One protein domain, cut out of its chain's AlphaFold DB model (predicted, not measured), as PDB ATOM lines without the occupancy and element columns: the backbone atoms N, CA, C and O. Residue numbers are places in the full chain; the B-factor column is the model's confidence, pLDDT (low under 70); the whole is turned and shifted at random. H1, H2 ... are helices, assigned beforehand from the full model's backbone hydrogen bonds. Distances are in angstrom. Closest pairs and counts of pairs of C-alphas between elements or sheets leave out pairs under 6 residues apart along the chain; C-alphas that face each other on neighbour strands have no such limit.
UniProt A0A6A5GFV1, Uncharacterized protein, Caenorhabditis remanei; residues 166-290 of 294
ATOM      1  N   ILE A 166     148.556 155.026 140.984       91.81
ATOM      2  CA  ILE A 166     148.632 155.678 142.290       91.81
ATOM      3  C   ILE A 166     147.430 156.581 142.556       91.81
ATOM      4  O   ILE A 166     146.904 156.587 143.668       91.81
ATOM      5  N   LEU A 167     146.927 157.270 141.528       91.19
ATOM      6  CA  LEU A 167     145.704 158.063 141.627       91.19
ATOM      7  C   LEU A 167     144.496 157.188 141.944       91.19
ATOM      8  O   LEU A 167     143.687 157.542 142.798       91.19
ATOM      9  N   LYS A 168     144.398 156.018 141.304       89.56
ATOM     10  CA  LYS A 168     143.326 155.063 141.574       89.56
ATOM     11  C   LYS A 168     143.380 154.562 143.015       89.56
ATOM     12  O   LYS A 168     142.373 154.635 143.708       89.56
ATOM     13  N   LYS A 169     144.552 154.125 143.481       86.44
ATOM     14  CA  LYS A 169     144.731 153.636 144.856       86.44
ATOM     15  C   LYS A 169     144.437 154.716 145.902       86.44
ATOM     16  O   LYS A 169     143.837 154.435 146.932       86.44
ATOM     17  N   THR A 170     144.810 155.960 145.611       86.69
ATOM     18  CA  THR A 170     144.493 157.118 146.462       86.69
ATOM     19  C   THR A 170     142.985 157.385 146.493       86.69
ATOM     20  O   THR A 170     142.414 157.586 147.559       86.69
ATOM     21  N   SER A 171     142.310 157.311 145.342       84.75
ATOM     22  CA  SER A 171     140.853 157.452 145.270       84.75
ATOM     23  C   SER A 171     140.113 156.343 146.019       84.75
ATOM     24  O   SER A 171     139.115 156.633 146.664       84.75
ATOM     25  N   GLU A 172     140.581 155.094 145.936       81.94
ATOM     26  CA  GLU A 172     139.991 153.958 146.659       81.94
ATOM     27  C   GLU A 172     140.010 154.217 148.175       81.94
ATOM     28  O   GLU A 172     138.989 154.044 148.838       81.94
ATOM     29  N   ILE A 173     141.122 154.755 148.689       77.12
ATOM     30  CA  ILE A 173     141.282 155.150 150.096       77.12
ATOM     31  C   ILE A 173     140.310 156.266 150.506       77.12
ATOM     32  O   ILE A 173     139.756 156.226 151.603       77.12
ATOM     33  N   PHE A 174     140.064 157.253 149.641       75.06
ATOM     34  CA  PHE A 174     139.083 158.307 149.930       75.06
ATOM     35  C   PHE A 174     137.644 157.785 150.001       75.06
ATOM     36  O   PHE A 174     136.801 158.403 150.645       75.06
ATOM     37  N   THR A 175     137.351 156.672 149.323       70.94
ATOM     38  CA  THR A 175     136.005 156.086 149.253       70.94
ATOM     39  C   THR A 175     135.754 154.963 150.255       70.94
ATOM     40  O   THR A 175     134.604 154.585 150.447       70.94
ATOM     41  N   THR A 176     136.787 154.411 150.898       65.25
ATOM     42  CA  THR A 176     136.613 153.425 151.972       65.25
ATOM     43  C   THR A 176     136.093 154.122 153.228       65.25
ATOM     44  O   THR A 176     136.861 154.661 154.015       65.25
ATOM     45  N   THR A 177     134.770 154.145 153.384       53.38
ATOM     46  CA  THR A 177     134.044 154.888 154.426       53.38
ATOM     47  C   THR A 177     133.864 154.144 155.749       53.38
ATOM     48  O   THR A 177     133.386 154.754 156.699       53.38
ATOM     49  N   GLU A 178     134.207 152.858 155.844       51.78
ATOM     50  CA  GLU A 178     133.736 152.033 156.969       51.78
ATOM     51  C   GLU A 178     134.779 151.749 158.054       51.78
ATOM     52  O   GLU A 178     134.388 151.560 159.202       51.78
ATOM     53  N   ASP A 179     136.085 151.801 157.765       53.12
ATOM     54  CA  ASP A 179     137.088 151.612 158.817       53.12
ATOM     55  C   ASP A 179     138.478 152.172 158.463       53.12
ATOM     56  O   ASP A 179     139.367 151.475 157.967       53.12
ATOM     57  N   TYR A 180     138.698 153.456 158.749       55.00
ATOM     58  CA  TYR A 180     140.014 154.079 158.591       55.00
ATOM     59  C   TYR A 180     141.061 153.540 159.587       55.00
ATOM     60  O   TYR A 180     142.256 153.809 159.415       55.00
ATOM     61  N   SER A 181     140.651 152.774 160.610       47.19
ATOM     62  CA  SER A 181     141.576 152.131 161.550       47.19
ATOM     63  C   SER A 181     142.296 150.931 160.920       47.19
ATOM     64  O   SER A 181     143.456 150.677 161.245       47.19
ATOM     65  N   ALA A 182     141.678 150.282 159.923       49.12
ATOM     66  CA  ALA A 182     142.283 149.207 159.132       49.12
ATOM     67  C   ALA A 182     143.287 149.708 158.072       49.12
ATOM     68  O   ALA A 182     144.074 148.928 157.524       49.12
ATOM     69  N   LEU A 183     143.287 151.008 157.761       55.81
ATOM     70  CA  LEU A 183     144.225 151.592 156.808       55.81
ATOM     71  C   LEU A 183     145.590 151.776 157.473       55.81
ATOM     72  O   LEU A 183     145.734 152.550 158.415       55.81
ATOM     73  N   ASN A 184     146.634 151.127 156.950       53.22
ATOM     74  CA  ASN A 184     147.998 151.429 157.378       53.22
ATOM     75  C   ASN A 184     148.333 152.875 156.999       53.22
ATOM     76  O   ASN A 184     148.587 153.198 155.835       53.22
ATOM     77  N   GLY A 185     148.326 153.755 157.988       49.97
ATOM     78  CA  GLY A 185     148.250 155.169 157.703       49.97
ATOM     79  C   GLY A 185     149.477 155.827 157.094       49.97
ATOM     80  O   GLY A 185     149.348 156.706 156.243       49.97
ATOM     81  N   LEU A 186     150.651 155.283 157.413       48.84
ATOM     82  CA  LEU A 186     151.917 155.653 156.785       48.84
ATOM     83  C   LEU A 186     151.872 155.408 155.266       48.84
ATOM     84  O   LEU A 186     152.580 156.061 154.504       48.84
ATOM     85  N   SER A 187     151.047 154.458 154.807       63.41
ATOM     86  CA  SER A 187     150.854 154.204 153.380       63.41
ATOM     87  C   SER A 187     149.894 155.204 152.731       63.41
ATOM     88  O   SER A 187     150.147 155.607 151.603       63.41
ATOM     89  N   ALA A 188     148.850 155.673 153.426       70.25
ATOM     90  CA  ALA A 188     147.840 156.568 152.854       70.25
ATOM     91  C   ALA A 188     148.356 158.000 152.627       70.25
ATOM     92  O   ALA A 188     148.150 158.556 151.550       70.25
ATOM     93  N   VAL A 189     149.091 158.578 153.588       70.44
ATOM     94  CA  VAL A 189     149.708 159.910 153.423       70.44
ATOM     95  C   VAL A 189     150.749 159.883 152.309       70.44
ATOM     96  O   VAL A 189     150.693 160.705 151.396       70.44
ATOM     97  N   LYS A 190     151.627 158.872 152.310       77.00
ATOM     98  CA  LYS A 190     152.611 158.678 151.237       77.00
ATOM     99  C   LYS A 190     151.956 158.494 149.873       77.00
ATOM    100  O   LYS A 190     152.478 159.006 148.887       77.00
ATOM    101  N   LEU A 191     150.827 157.783 149.796       83.12
ATOM    102  CA  LEU A 191     150.054 157.648 148.558       83.12
ATOM    103  C   LEU A 191     149.520 159.003 148.092       83.12
ATOM    104  O   LEU A 191     149.686 159.332 146.923       83.12
ATOM    105  N   CYS A 192     148.978 159.806 149.007       85.94
ATOM    106  CA  CYS A 192     148.522 161.168 148.742       85.94
ATOM    107  C   CYS A 192     149.640 162.077 148.211       85.94
ATOM    108  O   CYS A 192     149.487 162.710 147.165       85.94
ATOM    109  N   GLU A 193     150.786 162.113 148.894       84.69
ATOM    110  CA  GLU A 193     151.952 162.895 148.471       84.69
ATOM    111  C   GLU A 193     152.467 162.432 147.113       84.69
ATOM    112  O   GLU A 193     152.658 163.239 146.211       84.69
ATOM    113  N   SER A 194     152.601 161.121 146.929       89.25
ATOM    114  CA  SER A 194     153.089 160.550 145.678       89.25
ATOM    115  C   SER A 194     152.110 160.781 144.519       89.25
ATOM    116  O   SER A 194     152.537 161.058 143.400       89.25
ATOM    117  N   ALA A 195     150.796 160.712 144.760       91.69
ATOM    118  CA  ALA A 195     149.766 161.032 143.774       91.69
ATOM    119  C   ALA A 195     149.826 162.508 143.366       91.69
ATOM    120  O   ALA A 195     149.859 162.823 142.173       91.69
ATOM    121  N   ARG A 196     149.903 163.407 144.353       90.50
ATOM    122  CA  ARG A 196     150.066 164.847 144.146       90.50
ATOM    123  C   ARG A 196     151.326 165.155 143.352       90.50
ATOM    124  O   ARG A 196     151.263 165.903 142.381       90.50
ATOM    125  N   ASP A 197     152.459 164.597 143.755       91.38
ATOM    126  CA  ASP A 197     153.748 164.869 143.131       91.38
ATOM    127  C   ASP A 197     153.780 164.308 141.703       91.38
ATOM    128  O   ASP A 197     154.275 164.968 140.789       91.38
ATOM    129  N   CYS A 198     153.151 163.153 141.463       93.19
ATOM    130  CA  CYS A 198     152.971 162.626 140.111       93.19
ATOM    131  C   CYS A 198     152.152 163.585 139.234       93.19
ATOM    132  O   CYS A 198     152.549 163.881 138.107       93.19
ATOM    133  N   MET A 199     151.047 164.131 139.759       93.19
ATOM    134  CA  MET A 199     150.236 165.100 139.021       93.19
ATOM    135  C   MET A 199     150.971 166.422 138.783       93.19
ATOM    136  O   MET A 199     150.923 166.936 137.673       93.19
ATOM    137  N   LYS A 200     151.673 166.959 139.791       91.31
ATOM    138  CA  LYS A 200     152.432 168.221 139.693       91.31
ATOM    139  C   LYS A 200     153.536 168.161 138.641       91.31
ATOM    140  O   LYS A 200     153.790 169.156 137.969       91.31
ATOM    141  N   ASN A 201     154.155 166.996 138.478       88.69
ATOM    142  CA  ASN A 201     155.206 166.773 137.488       88.69
ATOM    143  C   ASN A 201     154.673 166.548 136.063       88.69
ATOM    144  O   ASN A 201     155.464 166.417 135.130       88.69
ATOM    145  N   SER A 202     153.353 166.505 135.870       89.81
ATOM    146  CA  SER A 202     152.715 166.307 134.571       89.81
ATOM    147  C   SER A 202     151.877 167.521 134.196       89.81
ATOM    148  O   SER A 202     150.910 167.877 134.864       89.81
ATOM    149  N   CYS A 203     152.194 168.125 133.055       89.56
ATOM    150  CA  CYS A 203     151.486 169.312 132.597       89.56
ATOM    151  C   CYS A 203     150.112 169.009 131.957       89.56
ATOM    152  O   CYS A 203     149.368 169.924 131.612       89.56
ATOM    153  N   VAL A 204     149.738 167.724 131.844       92.00
ATOM    154  CA  VAL A 204     148.387 167.285 131.445       92.00
ATOM    155  C   VAL A 204     147.352 167.595 132.530       92.00
ATOM    156  O   VAL A 204     146.186 167.842 132.222       92.00
ATOM    157  N   TYR A 205     147.751 167.589 133.805       92.25
ATOM    158  CA  TYR A 205     146.841 167.896 134.905       92.25
ATOM    159  C   TYR A 205     146.742 169.405 135.109       92.25
ATOM    160  O   TYR A 205     147.740 170.097 135.292       92.25
ATOM    161  N   SER A 206     145.513 169.927 135.115       91.50
ATOM    162  CA  SER A 206     145.295 171.350 135.377       91.50
ATOM    163  C   SER A 206     145.651 171.709 136.822       91.50
ATOM    164  O   SER A 206     145.481 170.890 137.731       91.50
ATOM    165  N   LEU A 207     146.043 172.967 137.057       90.88
ATOM    166  CA  LEU A 207     146.286 173.490 138.407       90.88
ATOM    167  C   LEU A 207     145.095 173.230 139.342       90.88
ATOM    168  O   LEU A 207     145.284 172.795 140.473       90.88
ATOM    169  N   LYS A 208     143.866 173.415 138.844       93.50
ATOM    170  CA  LYS A 208     142.636 173.139 139.597       93.50
ATOM    171  C   LYS A 208     142.526 171.664 139.995       93.50
ATOM    172  O   LYS A 208     142.141 171.359 141.117       93.50
ATOM    173  N   THR A 209     142.874 170.738 139.101       91.88
ATOM    174  CA  THR A 209     142.853 169.296 139.398       91.88
ATOM    175  C   THR A 209     143.867 168.943 140.487       91.88
ATOM    176  O   THR A 209     143.546 168.180 141.393       91.88
ATOM    177  N   VAL A 210     145.064 169.534 140.434       92.00
ATOM    178  CA  VAL A 210     146.092 169.365 141.473       92.00
ATOM    179  C   VAL A 210     145.623 169.942 142.813       92.00
ATOM    180  O   VAL A 210     145.724 169.267 143.830       92.00
ATOM    181  N   GLN A 211     145.040 171.144 142.822       91.75
ATOM    182  CA  GLN A 211     144.498 171.770 144.036       91.75
ATOM    183  C   GLN A 211     143.351 170.958 144.656       91.75
ATOM    184  O   GLN A 211     143.247 170.858 145.880       91.75
ATOM    185  N   ASN A 212     142.500 170.346 143.830       91.06
ATOM    186  CA  ASN A 212     141.447 169.452 144.305       91.06
ATOM    187  C   ASN A 212     142.031 168.202 144.979       91.06
ATOM    188  O   ASN A 212     141.520 167.791 146.018       91.06
ATOM    189  N   MET A 213     143.103 167.622 144.425       89.75
ATOM    190  CA  MET A 213     143.827 166.514 145.061       89.75
ATOM    191  C   MET A 213     144.446 166.950 146.396       89.75
ATOM    192  O   MET A 213     144.279 166.257 147.395       89.75
ATOM    193  N   ASP A 214     145.083 168.125 146.438       88.31
ATOM    194  CA  ASP A 214     145.643 168.693 147.672       88.31
ATOM    195  C   ASP A 214     144.564 168.840 148.753       88.31
ATOM    196  O   ASP A 214     144.743 168.409 149.892       88.31
ATOM    197  N   SER A 215     143.406 169.377 148.371       88.00
ATOM    198  CA  SER A 215     142.267 169.569 149.270       88.00
ATOM    199  C   SER A 215     141.689 168.236 149.753       88.00
ATOM    200  O   SER A 215     141.390 168.089 150.937       88.00
ATOM    201  N   ALA A 216     141.572 167.240 148.869       86.31
ATOM    202  CA  ALA A 216     141.110 165.899 149.222       86.31
ATOM    203  C   ALA A 216     142.055 165.215 150.220       86.31
ATOM    204  O   ALA A 216     141.594 164.669 151.221       86.31
ATOM    205  N   CYS A 217     143.370 165.315 150.009       83.88
ATOM    206  CA  CYS A 217     144.370 164.778 150.930       83.88
ATOM    207  C   CYS A 217     144.327 165.453 152.310       83.88
ATOM    208  O   CYS A 217     144.413 164.767 153.329       83.88
ATOM    209  N   ILE A 218     144.143 166.779 152.363       81.81
ATOM    210  CA  ILE A 218     143.976 167.515 153.627       81.81
ATOM    211  C   ILE A 218     142.703 167.059 154.352       81.81
ATOM    212  O   ILE A 218     142.751 166.731 155.537       81.81
ATOM    213  N   ASN A 219     141.577 166.982 153.640       81.44
ATOM    214  CA  ASN A 219     140.300 166.559 154.215       81.44
ATOM    215  C   ASN A 219     140.351 165.117 154.730       81.44
ATOM    216  O   ASN A 219     139.852 164.840 155.818       81.44
ATOM    217  N   PHE A 220     140.999 164.214 153.993       79.00
ATOM    218  CA  PHE A 220     141.218 162.835 154.420       79.00
ATOM    219  C   PHE A 220     142.040 162.762 155.719       79.00
ATOM    220  O   PHE A 220     141.672 162.046 156.653       79.00
ATOM    221  N   ARG A 221     143.118 163.550 155.828       77.88
ATOM    222  CA  ARG A 221     143.925 163.623 157.058       77.88
ATOM    223  C   ARG A 221     143.119 164.157 158.244       77.88
ATOM    224  O   ARG A 221     143.198 163.622 159.345       77.88
ATOM    225  N   LYS A 222     142.302 165.186 158.017       79.62
ATOM    226  CA  LYS A 222     141.416 165.735 159.049       79.62
ATOM    227  C   LYS A 222     140.384 164.705 159.512       79.62
ATOM    228  O   LYS A 222     140.209 164.521 160.713       79.62
ATOM    229  N   ALA A 223     139.731 164.010 158.580       78.50
ATOM    230  CA  ALA A 223     138.715 163.007 158.891       78.50
ATOM    231  C   ALA A 223     139.291 161.827 159.695       78.50
ATOM    232  O   ALA A 223     138.710 161.425 160.701       78.50
ATOM    233  N   THR A 224     140.464 161.323 159.300       76.75
ATOM    234  CA  THR A 224     141.163 160.236 160.014       76.75
ATOM    235  C   THR A 224     141.565 160.644 161.430       76.75
ATOM    236  O   THR A 224     141.289 159.908 162.379       76.75
ATOM    237  N   PHE A 225     142.125 161.848 161.598       81.19
ATOM    238  CA  PHE A 225     142.400 162.413 162.920       81.19
ATOM    239  C   PHE A 225     141.132 162.481 163.777       81.19
ATOM    240  O   PHE A 225     141.124 161.983 164.902       81.19
ATOM    241  N   GLN A 226     140.058 163.081 163.249       80.12
ATOM    242  CA  GLN A 226     138.797 163.259 163.972       80.12
ATOM    243  C   GLN A 226     138.218 161.917 164.416       80.12
ATOM    244  O   GLN A 226     137.871 161.765 165.583       80.12
ATOM    245  N   GLN A 227     138.143 160.936 163.517       78.75
ATOM    246  CA  GLN A 227     137.578 159.628 163.832       78.75
ATOM    247  C   GLN A 227     138.359 158.916 164.938       78.75
ATOM    248  O   GLN A 227     137.757 158.418 165.886       78.75
ATOM    249  N   CYS A 228     139.690 158.900 164.850       81.69
ATOM    250  CA  CYS A 228     140.537 158.323 165.889       81.69
ATOM    251  C   CYS A 228     140.367 159.053 167.230       81.69
ATOM    252  O   CYS A 228     140.167 158.421 168.267       81.69
ATOM    253  N   TYR A 229     140.405 160.388 167.202       84.12
ATOM    254  CA  TYR A 229     140.244 161.220 168.387       84.12
ATOM    255  C   TYR A 229     138.904 160.944 169.085       84.12
ATOM    256  O   TYR A 229     138.880 160.695 170.290       84.12
ATOM    257  N   TYR A 230     137.800 160.908 168.331       83.19
ATOM    258  CA  TYR A 230     136.483 160.564 168.870       83.19
ATOM    259  C   TYR A 230     136.418 159.126 169.387       83.19
ATOM    260  O   TYR A 230     135.894 158.922 170.478       83.19
ATOM    261  N   SER A 231     136.988 158.156 168.665       83.62
ATOM    262  CA  SER A 231     137.027 156.755 169.100       83.62
ATOM    263  C   SER A 231     137.653 156.624 170.491       83.62
ATOM    264  O   SER A 231     137.011 156.104 171.399       83.62
ATOM    265  N   ILE A 232     138.832 157.222 170.706       86.88
ATOM    266  CA  ILE A 232     139.520 157.220 172.008       86.88
ATOM    267  C   ILE A 232     138.697 157.936 173.087       86.88
ATOM    268  O   ILE A 232     138.616 157.450 174.212       86.88
ATOM    269  N   LEU A 233     138.069 159.074 172.766       85.50
ATOM    270  CA  LEU A 233     137.232 159.814 173.721       85.50
ATOM    271  C   LEU A 233     136.006 159.023 174.189       85.50
ATOM    272  O   LEU A 233     135.563 159.203 175.322       85.50
ATOM    273  N   THR A 234     135.428 158.214 173.303       83.56
ATOM    274  CA  THR A 234     134.201 157.448 173.572       83.56
ATOM    275  C   THR A 234     134.455 156.004 173.991       83.56
ATOM    276  O   THR A 234     133.523 155.323 174.414       83.56
ATOM    277  N   SER A 235     135.696 155.532 173.873       83.12
ATOM    278  CA  SER A 235     136.090 154.170 174.213       83.12
ATOM    279  C   SER A 235     135.988 153.912 175.717       83.12
ATOM    280  O   SER A 235     136.237 154.790 176.545       83.12
ATOM    281  N   THR A 236     135.643 152.678 176.075       83.56
ATOM    282  CA  THR A 236     135.677 152.173 177.457       83.56
ATOM    283  C   THR A 236     136.981 151.442 177.784       83.56
ATOM    284  O   THR A 236     137.119 150.893 178.878       83.56
ATOM    285  N   GLU A 237     137.934 151.411 176.850       84.94
ATOM    286  CA  GLU A 237     139.221 150.745 177.027       84.94
ATOM    287  C   GLU A 237     140.109 151.422 178.079       84.94
ATOM    288  O   GLU A 237     140.108 152.641 178.264       84.94
ATOM    289  N   ASP A 238     140.934 150.610 178.744       85.94
ATOM    290  CA  ASP A 238     141.941 151.105 179.675       85.94
ATOM    291  C   ASP A 238     143.236 151.492 178.945       85.94
ATOM    292  O   ASP A 238     144.068 150.655 178.576       85.94
ATOM    293  N   TYR A 239     143.452 152.798 178.799       89.44
ATOM    294  CA  TYR A 239     144.679 153.354 178.231       89.44
ATOM    295  C   TYR A 239     145.851 153.427 179.227       89.44
ATOM    296  O   TYR A 239     146.921 153.932 178.886       89.44
ATOM    297  N   SER A 240     145.737 152.856 180.433       89.19
ATOM    298  CA  SER A 240     146.831 152.789 181.420       89.19
ATOM    299  C   SER A 240     148.039 151.968 180.949       89.19
ATOM    300  O   SER A 240     149.099 151.991 181.581       89.19
ATOM    301  N   LYS A 241     147.948 151.251 179.823       92.31
ATOM    302  CA  LYS A 241     149.129 150.682 179.150       92.31
ATOM    303  C   LYS A 241     150.141 151.761 178.726       92.31
ATOM    304  O   LYS A 241     151.340 151.490 178.724       92.31
ATOM    305  N   TYR A 242     149.699 152.999 178.493       93.31
ATOM    306  CA  TYR A 242     150.567 154.141 178.212       93.31
ATOM    307  C   TYR A 242     151.091 154.788 179.496       93.31
ATOM    308  O   TYR A 242     150.329 155.195 180.374       93.31
ATOM    309  N   LYS A 243     152.418 154.954 179.586       94.12
ATOM    310  CA  LYS A 243     153.075 155.565 180.753       94.12
ATOM    311  C   LYS A 243     152.534 156.967 181.065       94.12
ATOM    312  O   LYS A 243     152.262 157.261 182.223       94.12
ATOM    313  N   CYS A 244     152.325 157.802 180.047       94.44
ATOM    314  CA  CYS A 244     151.828 159.165 180.246       94.44
ATOM    315  C   CYS A 244     150.424 159.199 180.880       94.44
ATOM    316  O   CYS A 244     150.157 160.057 181.716       94.44
ATOM    317  N   VAL A 245     149.559 158.234 180.547       92.69
ATOM    318  CA  VAL A 245     148.205 158.125 181.109       92.69
ATOM    319  C   VAL A 245     148.287 157.801 182.600       92.69
ATOM    320  O   VAL A 245     147.677 158.489 183.417       92.69
ATOM    321  N   LYS A 246     149.123 156.819 182.971       92.19
ATOM    322  CA  LYS A 246     149.405 156.480 184.377       92.19
ATOM    323  C   LYS A 246     149.938 157.676 185.162       92.19
ATOM    324  O   LYS A 246     149.453 157.945 186.257       92.19
ATOM    325  N   ASP A 247     150.903 158.400 184.596       92.31
ATOM    326  CA  ASP A 247     151.539 159.542 185.254       92.31
ATOM    327  C   ASP A 247     150.542 160.692 185.506       92.31
ATOM    328  O   ASP A 247     150.597 161.337 186.554       92.31
ATOM    329  N   ILE A 248     149.605 160.935 184.579       90.06
ATOM    330  CA  ILE A 248     148.549 161.952 184.726       90.06
ATOM    331  C   ILE A 248     147.563 161.558 185.831       90.06
ATOM    332  O   ILE A 248     147.323 162.353 186.742       90.06
ATOM    333  N   ILE A 249     147.051 160.323 185.800       86.50
ATOM    334  CA  ILE A 249     146.081 159.822 186.788       86.50
ATOM    335  C   ILE A 249     146.699 159.777 188.194       86.50
ATOM    336  O   ILE A 249     146.034 160.105 189.179       86.50
ATOM    337  N   ALA A 250     147.981 159.407 188.303       87.19
ATOM    338  CA  ALA A 250     148.702 159.369 189.574       87.19
ATOM    339  C   ALA A 250     148.890 160.766 190.191       87.19
ATOM    340  O   ALA A 250     148.816 160.907 191.412       87.19
ATOM    341  N   LYS A 251     149.111 161.797 189.364       87.19
ATOM    342  CA  LYS A 251     149.238 163.191 189.820       87.19
ATOM    343  C   LYS A 251     147.897 163.800 190.211       87.19
ATOM    344  O   LYS A 251     147.820 164.519 191.204       87.19
ATOM    345  N   ASN A 252     146.852 163.539 189.432       84.81
ATOM    346  CA  ASN A 252     145.504 164.000 189.718       84.81
ATOM    347  C   ASN A 252     144.478 163.005 189.165       84.81
ATOM    348  O   ASN A 252     144.294 162.897 187.954       84.81
ATOM    349  N   LYS A 253     143.744 162.342 190.065       77.81
ATOM    350  CA  LYS A 253     142.743 161.327 189.705       77.81
ATOM    351  C   LYS A 253     141.592 161.862 188.843       77.81
ATOM    352  O   LYS A 253     140.901 161.061 188.228       77.81
ATOM    353  N   THR A 254     141.363 163.177 188.811       80.50
ATOM    354  CA  THR A 254     140.309 163.800 187.989       80.50
ATOM    355  C   THR A 254     140.821 164.375 186.667       80.50
ATOM    356  O   THR A 254     140.011 164.823 185.855       80.50
ATOM    357  N   ALA A 255     142.138 164.375 186.426       82.25
ATOM    358  CA  ALA A 255     142.710 164.876 185.181       82.25
ATOM    359  C   ALA A 255     142.445 163.909 184.020       82.25
ATOM    360  O   ALA A 255     142.577 162.692 184.162       82.25
ATOM    361  N   LYS A 256     142.107 164.457 182.850       84.44
ATOM    362  CA  LYS A 256     141.901 163.679 181.628       84.44
ATOM    363  C   LYS A 256     143.164 163.717 180.777       84.44
ATOM    364  O   LYS A 256     143.621 164.789 180.391       84.44
ATOM    365  N   PHE A 257     143.707 162.549 180.432       87.50
ATOM    366  CA  PHE A 257     144.869 162.473 179.536       87.50
ATOM    367  C   PHE A 257     144.576 163.052 178.140       87.50
ATOM    368  O   PHE A 257     145.490 163.481 177.446       87.50
ATOM    369  N   THR A 258     143.299 163.095 177.752       86.94
ATOM    370  CA  THR A 258     142.805 163.620 176.474       86.94
ATOM    371  C   THR A 258     142.954 165.135 176.344       86.94
ATOM    372  O   THR A 258     142.795 165.654 175.245       86.94
ATOM    373  N   ASP A 259     143.255 165.842 177.437       86.25
ATOM    374  CA  ASP A 259     143.548 167.278 177.431       86.25
ATOM    375  C   ASP A 259     145.057 167.559 177.265       86.25
ATOM    376  O   ASP A 259     145.454 168.679 176.935       86.25
ATOM    377  N   ASP A 260     145.907 166.541 177.448       90.69
ATOM    378  CA  ASP A 260     147.359 166.639 177.300       90.69
ATOM    379  C   ASP A 260     147.783 166.294 175.864       90.69
ATOM    380  O   ASP A 260     147.662 165.152 175.414       90.69
ATOM    381  N   LYS A 261     148.312 167.290 175.138       90.75
ATOM    382  CA  LYS A 261     148.725 167.154 173.727       90.75
ATOM    383  C   LYS A 261     149.712 166.005 173.524       90.75
ATOM    384  O   LYS A 261     149.570 165.232 172.581       90.75
ATOM    385  N   ALA A 262     150.723 165.897 174.385       91.56
ATOM    386  CA  ALA A 262     151.789 164.915 174.224       91.56
ATOM    387  C   ALA A 262     151.295 163.498 174.541       91.56
ATOM    388  O   ALA A 262     151.619 162.553 173.817       91.56
ATOM    389  N   CYS A 263     150.481 163.351 175.586       92.25
ATOM    390  CA  CYS A 263     149.928 162.064 175.961       92.25
ATOM    391  C   CYS A 263     148.889 161.584 174.951       92.25
ATOM    392  O   CYS A 263     148.973 160.444 174.501       92.25
ATOM    393  N   MET A 264     147.984 162.460 174.505       90.38
ATOM    394  CA  MET A 264     147.015 162.104 173.473       90.38
ATOM    395  C   MET A 264     147.703 161.726 172.156       90.38
ATOM    396  O   MET A 264     147.312 160.743 171.535       90.38
ATOM    397  N   LYS A 265     148.785 162.418 171.771       89.44
ATOM    398  CA  LYS A 265     149.608 162.019 170.618       89.44
ATOM    399  C   LYS A 265     150.153 160.604 170.783       89.44
ATOM    400  O   LYS A 265     150.018 159.799 169.872       89.44
ATOM    401  N   SER A 266     150.720 160.289 171.951       89.88
ATOM    402  CA  SER A 266     151.258 158.955 172.238       89.88
ATOM    403  C   SER A 266     150.189 157.864 172.188       89.88
ATOM    404  O   SER A 266     150.476 156.782 171.683       89.88
ATOM    405  N   VAL A 267     148.988 158.132 172.711       88.94
ATOM    406  CA  VAL A 267     147.862 157.188 172.667       88.94
ATOM    407  C   VAL A 267     147.381 157.019 171.225       88.94
ATOM    408  O   VAL A 267     147.324 155.898 170.739       88.94
ATOM    409  N   MET A 268     147.140 158.107 170.488       86.00
ATOM    410  CA  MET A 268     146.730 158.041 169.077       86.00
ATOM    411  C   MET A 268     147.753 157.313 168.197       86.00
ATOM    412  O   MET A 268     147.360 156.571 167.306       86.00
ATOM    413  N   THR A 269     149.058 157.480 168.439       84.06
ATOM    414  CA  THR A 269     150.100 156.751 167.695       84.06
ATOM    415  C   THR A 269     150.050 155.239 167.922       84.06
ATOM    416  O   THR A 269     150.405 154.494 167.014       84.06
ATOM    417  N   GLY A 270     149.657 154.774 169.109       83.31
ATOM    418  CA  GLY A 270     149.631 153.338 169.399       83.31
ATOM    419  C   GLY A 270     148.258 152.675 169.244       83.31
ATOM    420  O   GLY A 270     148.207 151.473 169.005       83.31
ATOM    421  N   GLU A 271     147.162 153.432 169.342       83.50
ATOM    422  CA  GLU A 271     145.793 152.908 169.203       83.50
ATOM    423  C   GLU A 271     145.207 153.087 167.807       83.50
ATOM    424  O   GLU A 271     144.345 152.317 167.395       83.50
ATOM    425  N   CYS A 272     145.645 154.107 167.076       77.62
ATOM    426  CA  CYS A 272     145.102 154.410 165.763       77.62
ATOM    427  C   CYS A 272     146.113 154.138 164.662       77.62
ATOM    428  O   CYS A 272     147.315 153.993 164.886       77.62
ATOM    429  N   SER A 273     145.619 154.128 163.424       63.31
ATOM    430  CA  SER A 273     146.502 154.131 162.268       63.31
ATOM    431  C   SER A 273     147.431 155.348 162.308       63.31
ATOM    432  O   SER A 273     147.019 156.451 162.679       63.31
ATOM    433  N   ASN A 274     148.674 155.175 161.849       61.38
ATOM    434  CA  ASN A 274     149.669 156.253 161.785       61.38
ATOM    435  C   ASN A 274     149.167 157.527 161.054       61.38
ATOM    436  O   ASN A 274     149.701 158.596 161.332       61.38
ATOM    437  N   VAL A 275     148.117 157.462 160.203       60.06
ATOM    438  CA  VAL A 275     147.508 158.658 159.562       60.06
ATOM    439  C   VAL A 275     147.038 159.630 160.630       60.06
ATOM    440  O   VAL A 275     147.236 160.829 160.513       60.06
ATOM    441  N   SER A 276     146.419 159.099 161.683       63.09
ATOM    442  CA  SER A 276     145.779 159.891 162.730       63.09
ATOM    443  C   SER A 276     146.810 160.630 163.590       63.09
ATOM    444  O   SER A 276     146.491 161.637 164.216       63.09
ATOM    445  N   ALA A 277     148.055 160.140 163.616       61.41
ATOM    446  CA  ALA A 277     149.179 160.764 164.308       61.41
ATOM    447  C   ALA A 277     150.009 161.691 163.393       61.41
ATOM    448  O   ALA A 277     150.646 162.637 163.870       61.41
ATOM    449  N   GLU A 278     150.000 161.464 162.077       63.88
ATOM    450  CA  GLU A 278     150.663 162.314 161.088       63.88
ATOM    451  C   GLU A 278     149.852 163.588 160.836       63.88
ATOM    452  O   GLU A 278     148.704 163.566 160.405       63.88
ATOM    453  N   GLY A 279     150.448 164.744 161.131       65.50
ATOM    454  CA  GLY A 279     149.705 166.003 161.152       65.50
ATOM    455  C   GLY A 279     148.899 166.231 162.428       65.50
ATOM    456  O   GLY A 279     148.217 167.251 162.510       65.50
ATOM    457  N   PHE A 280     149.051 165.357 163.435       79.75
ATOM    458  CA  PHE A 280     148.451 165.512 164.761       79.75
ATOM    459  C   PHE A 280     148.631 166.927 165.295       79.75
ATOM    460  O   PHE A 280     147.673 167.515 165.769       79.75
ATOM    461  N   ASP A 281     149.832 167.505 165.192       81.94
ATOM    462  CA  ASP A 281     150.084 168.828 165.766       81.94
ATOM    463  C   ASP A 281     149.221 169.914 165.112       81.94
ATOM    464  O   ASP A 281     148.689 170.763 165.822       81.94
ATOM    465  N   ALA A 282     149.036 169.841 163.792       79.19
ATOM    466  CA  ALA A 282     148.240 170.791 163.025       79.19
ATOM    467  C   ALA A 282     146.726 170.585 163.210       79.19
ATOM    468  O   ALA A 282     145.982 171.563 163.240       79.19
ATOM    469  N   GLU A 283     146.256 169.345 163.362       82.00
ATOM    470  CA  GLU A 283     144.835 169.075 163.630       82.00
ATOM    471  C   GLU A 283     144.464 169.326 165.101       82.00
ATOM    472  O   GLU A 283     143.396 169.861 165.393       82.00
ATOM    473  N   TRP A 284     145.365 169.012 166.038       83.50
ATOM    474  CA  TRP A 284     145.186 169.225 167.476       83.50
ATOM    475  C   TRP A 284     144.910 170.687 167.805       83.50
ATOM    476  O   TRP A 284     144.019 170.986 168.602       83.50
ATOM    477  N   ASP A 285     145.659 171.602 167.191       82.19
ATOM    478  CA  ASP A 285     145.497 173.037 167.426       82.19
ATOM    479  C   ASP A 285     144.169 173.564 166.839       82.19
ATOM    480  O   ASP A 285     143.630 174.552 167.327       82.19
ATOM    481  N   ASN A 286     143.575 172.850 165.874       74.81
ATOM    482  CA  ASN A 286     142.296 173.185 165.237       74.81
ATOM    483  C   ASN A 286     141.085 172.424 165.815       74.81
ATOM    484  O   ASN A 286     139.967 172.559 165.305       74.81
ATOM    485  N   ARG A 287     141.271 171.641 166.889       72.44
ATOM    486  CA  ARG A 287     140.249 170.698 167.380       72.44
ATOM    487  C   ARG A 287     138.965 171.324 167.920       72.44
ATOM    488  O   ARG A 287     137.924 170.676 167.941       72.44
ATOM    489  N   SER A 288     139.009 172.595 168.314       63.31
ATOM    490  CA  SER A 288     137.831 173.355 168.754       63.31
ATOM    491  C   SER A 288     136.797 173.581 167.642       63.31
ATOM    492  O   SER A 288     135.639 173.851 167.942       63.31
ATOM    493  N   ASN A 289     137.186 173.438 166.369       58.66
ATOM    494  CA  ASN A 289     136.325 173.694 165.208       58.66
ATOM    495  C   ASN A 289     135.597 172.441 164.688       58.66
ATOM    496  O   ASN A 289     134.914 172.501 163.670       58.66
ATOM    497  N   PHE A 290     135.736 171.290 165.348       58.38
ATOM    498  CA  PHE A 290     135.139 170.031 164.884       58.38
ATOM    499  C   PHE A 290     133.621 169.918 165.120       58.38
ATOM    500  O   PHE A 290     133.009 168.974 164.635       58.38
TER     501      PHE A 290
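This is residues 166 to 290 of the 294 residues of an uncharacterized protein of Caenorhabditis remanei (UniProt A0A6A5GFV1). A rod built along one long helix, H3: H2 runs back beside one half of it as a helical hairpin, and H6, H5 and H4 continue the row from H2, with H4 past the end of H3. H1 crosses H2 at a steep tilt, the short H7 packs crosswise on H3, and the turn of the hairpin, residues 201 to 206, sticks out at one end of the rod. The printed part has 125 residues with seven named helices, H1 to H7 in chain order, and no named strand; the class is all helix. It is only just loose, close to compact, with a radius of gyration of the C-alphas of 17.0 A and spans of 59 by 25 by 20 A.

H3, residues 207 to 234, is the hub, touching four helices. With residues 210 to 221 alone it touches H2, residues 185 to 200, at a shallow tilt of 11 degrees, opposite ways, closest at the C-alphas of Cys 192 and Cys 217, 5.9 A apart. H2 touches H1, residues 166 to 175, at a steep tilt of 52 degrees, opposite ways; the closest C-alphas, of Leu 167 and Ala 195, are 5.5 A apart. H6, residues 274 to 277, touches H3, with the C-alphas of Phe 225 and Ser 276 closest at 4.2 A, and H2, with those of Gly 185 and Val 275 closest at 4.0 A. H5, residues 261 to 271, touches H6, closest at the C-alphas of Thr 269 and Ala 277, 5.3 A apart. H5 only just touches H3, with 3 pairs of C-alphas within 8 A, about perpendicular at 89 degrees; the closest are those of Cys 228 and Met 268, 7.0 A apart. H7, residues 280 to 285, only just touches H3, also with 3 pairs, about perpendicular at 82 degrees, closest at the C-alphas of Lys 222 and Glu 283, 6.6 A apart. H4, residues 243 to 251, is close to but not clearly touching H5, with the C-alphas of Cys 244 and Cys 263 closest at 5.5 A, and is apart from H3. Every O i to N i+4 pair is within hydrogen-bond range in H1, H3, H4, H5 and H7, and 11 of 12 are in H2; H6 is too short for such a pair.

H3 is 40.5 A long, from C-alpha 207 at (146.286, 173.490, 138.407) to C-alpha 234 at (134.201, 157.448, 173.572). H2 is 22.6 A long, H5 15.2 A, H1 14.4 A and H4 12.5 A. H1 begins at C-alpha 166, at (148.632, 155.678, 142.290). H6 has four residues, and H7, with six, ends at C-alpha 285, at (145.497, 173.037, 167.426).

The two C-alphas farthest apart, of Val 204 and Lys 253, are 58.8 A apart. The printed part has no cut, and no link between helices is long. The mean pLDDT of the printed part is 80.7; residues 176 to 187, 273 to 279 and 288 to 290 are under 70.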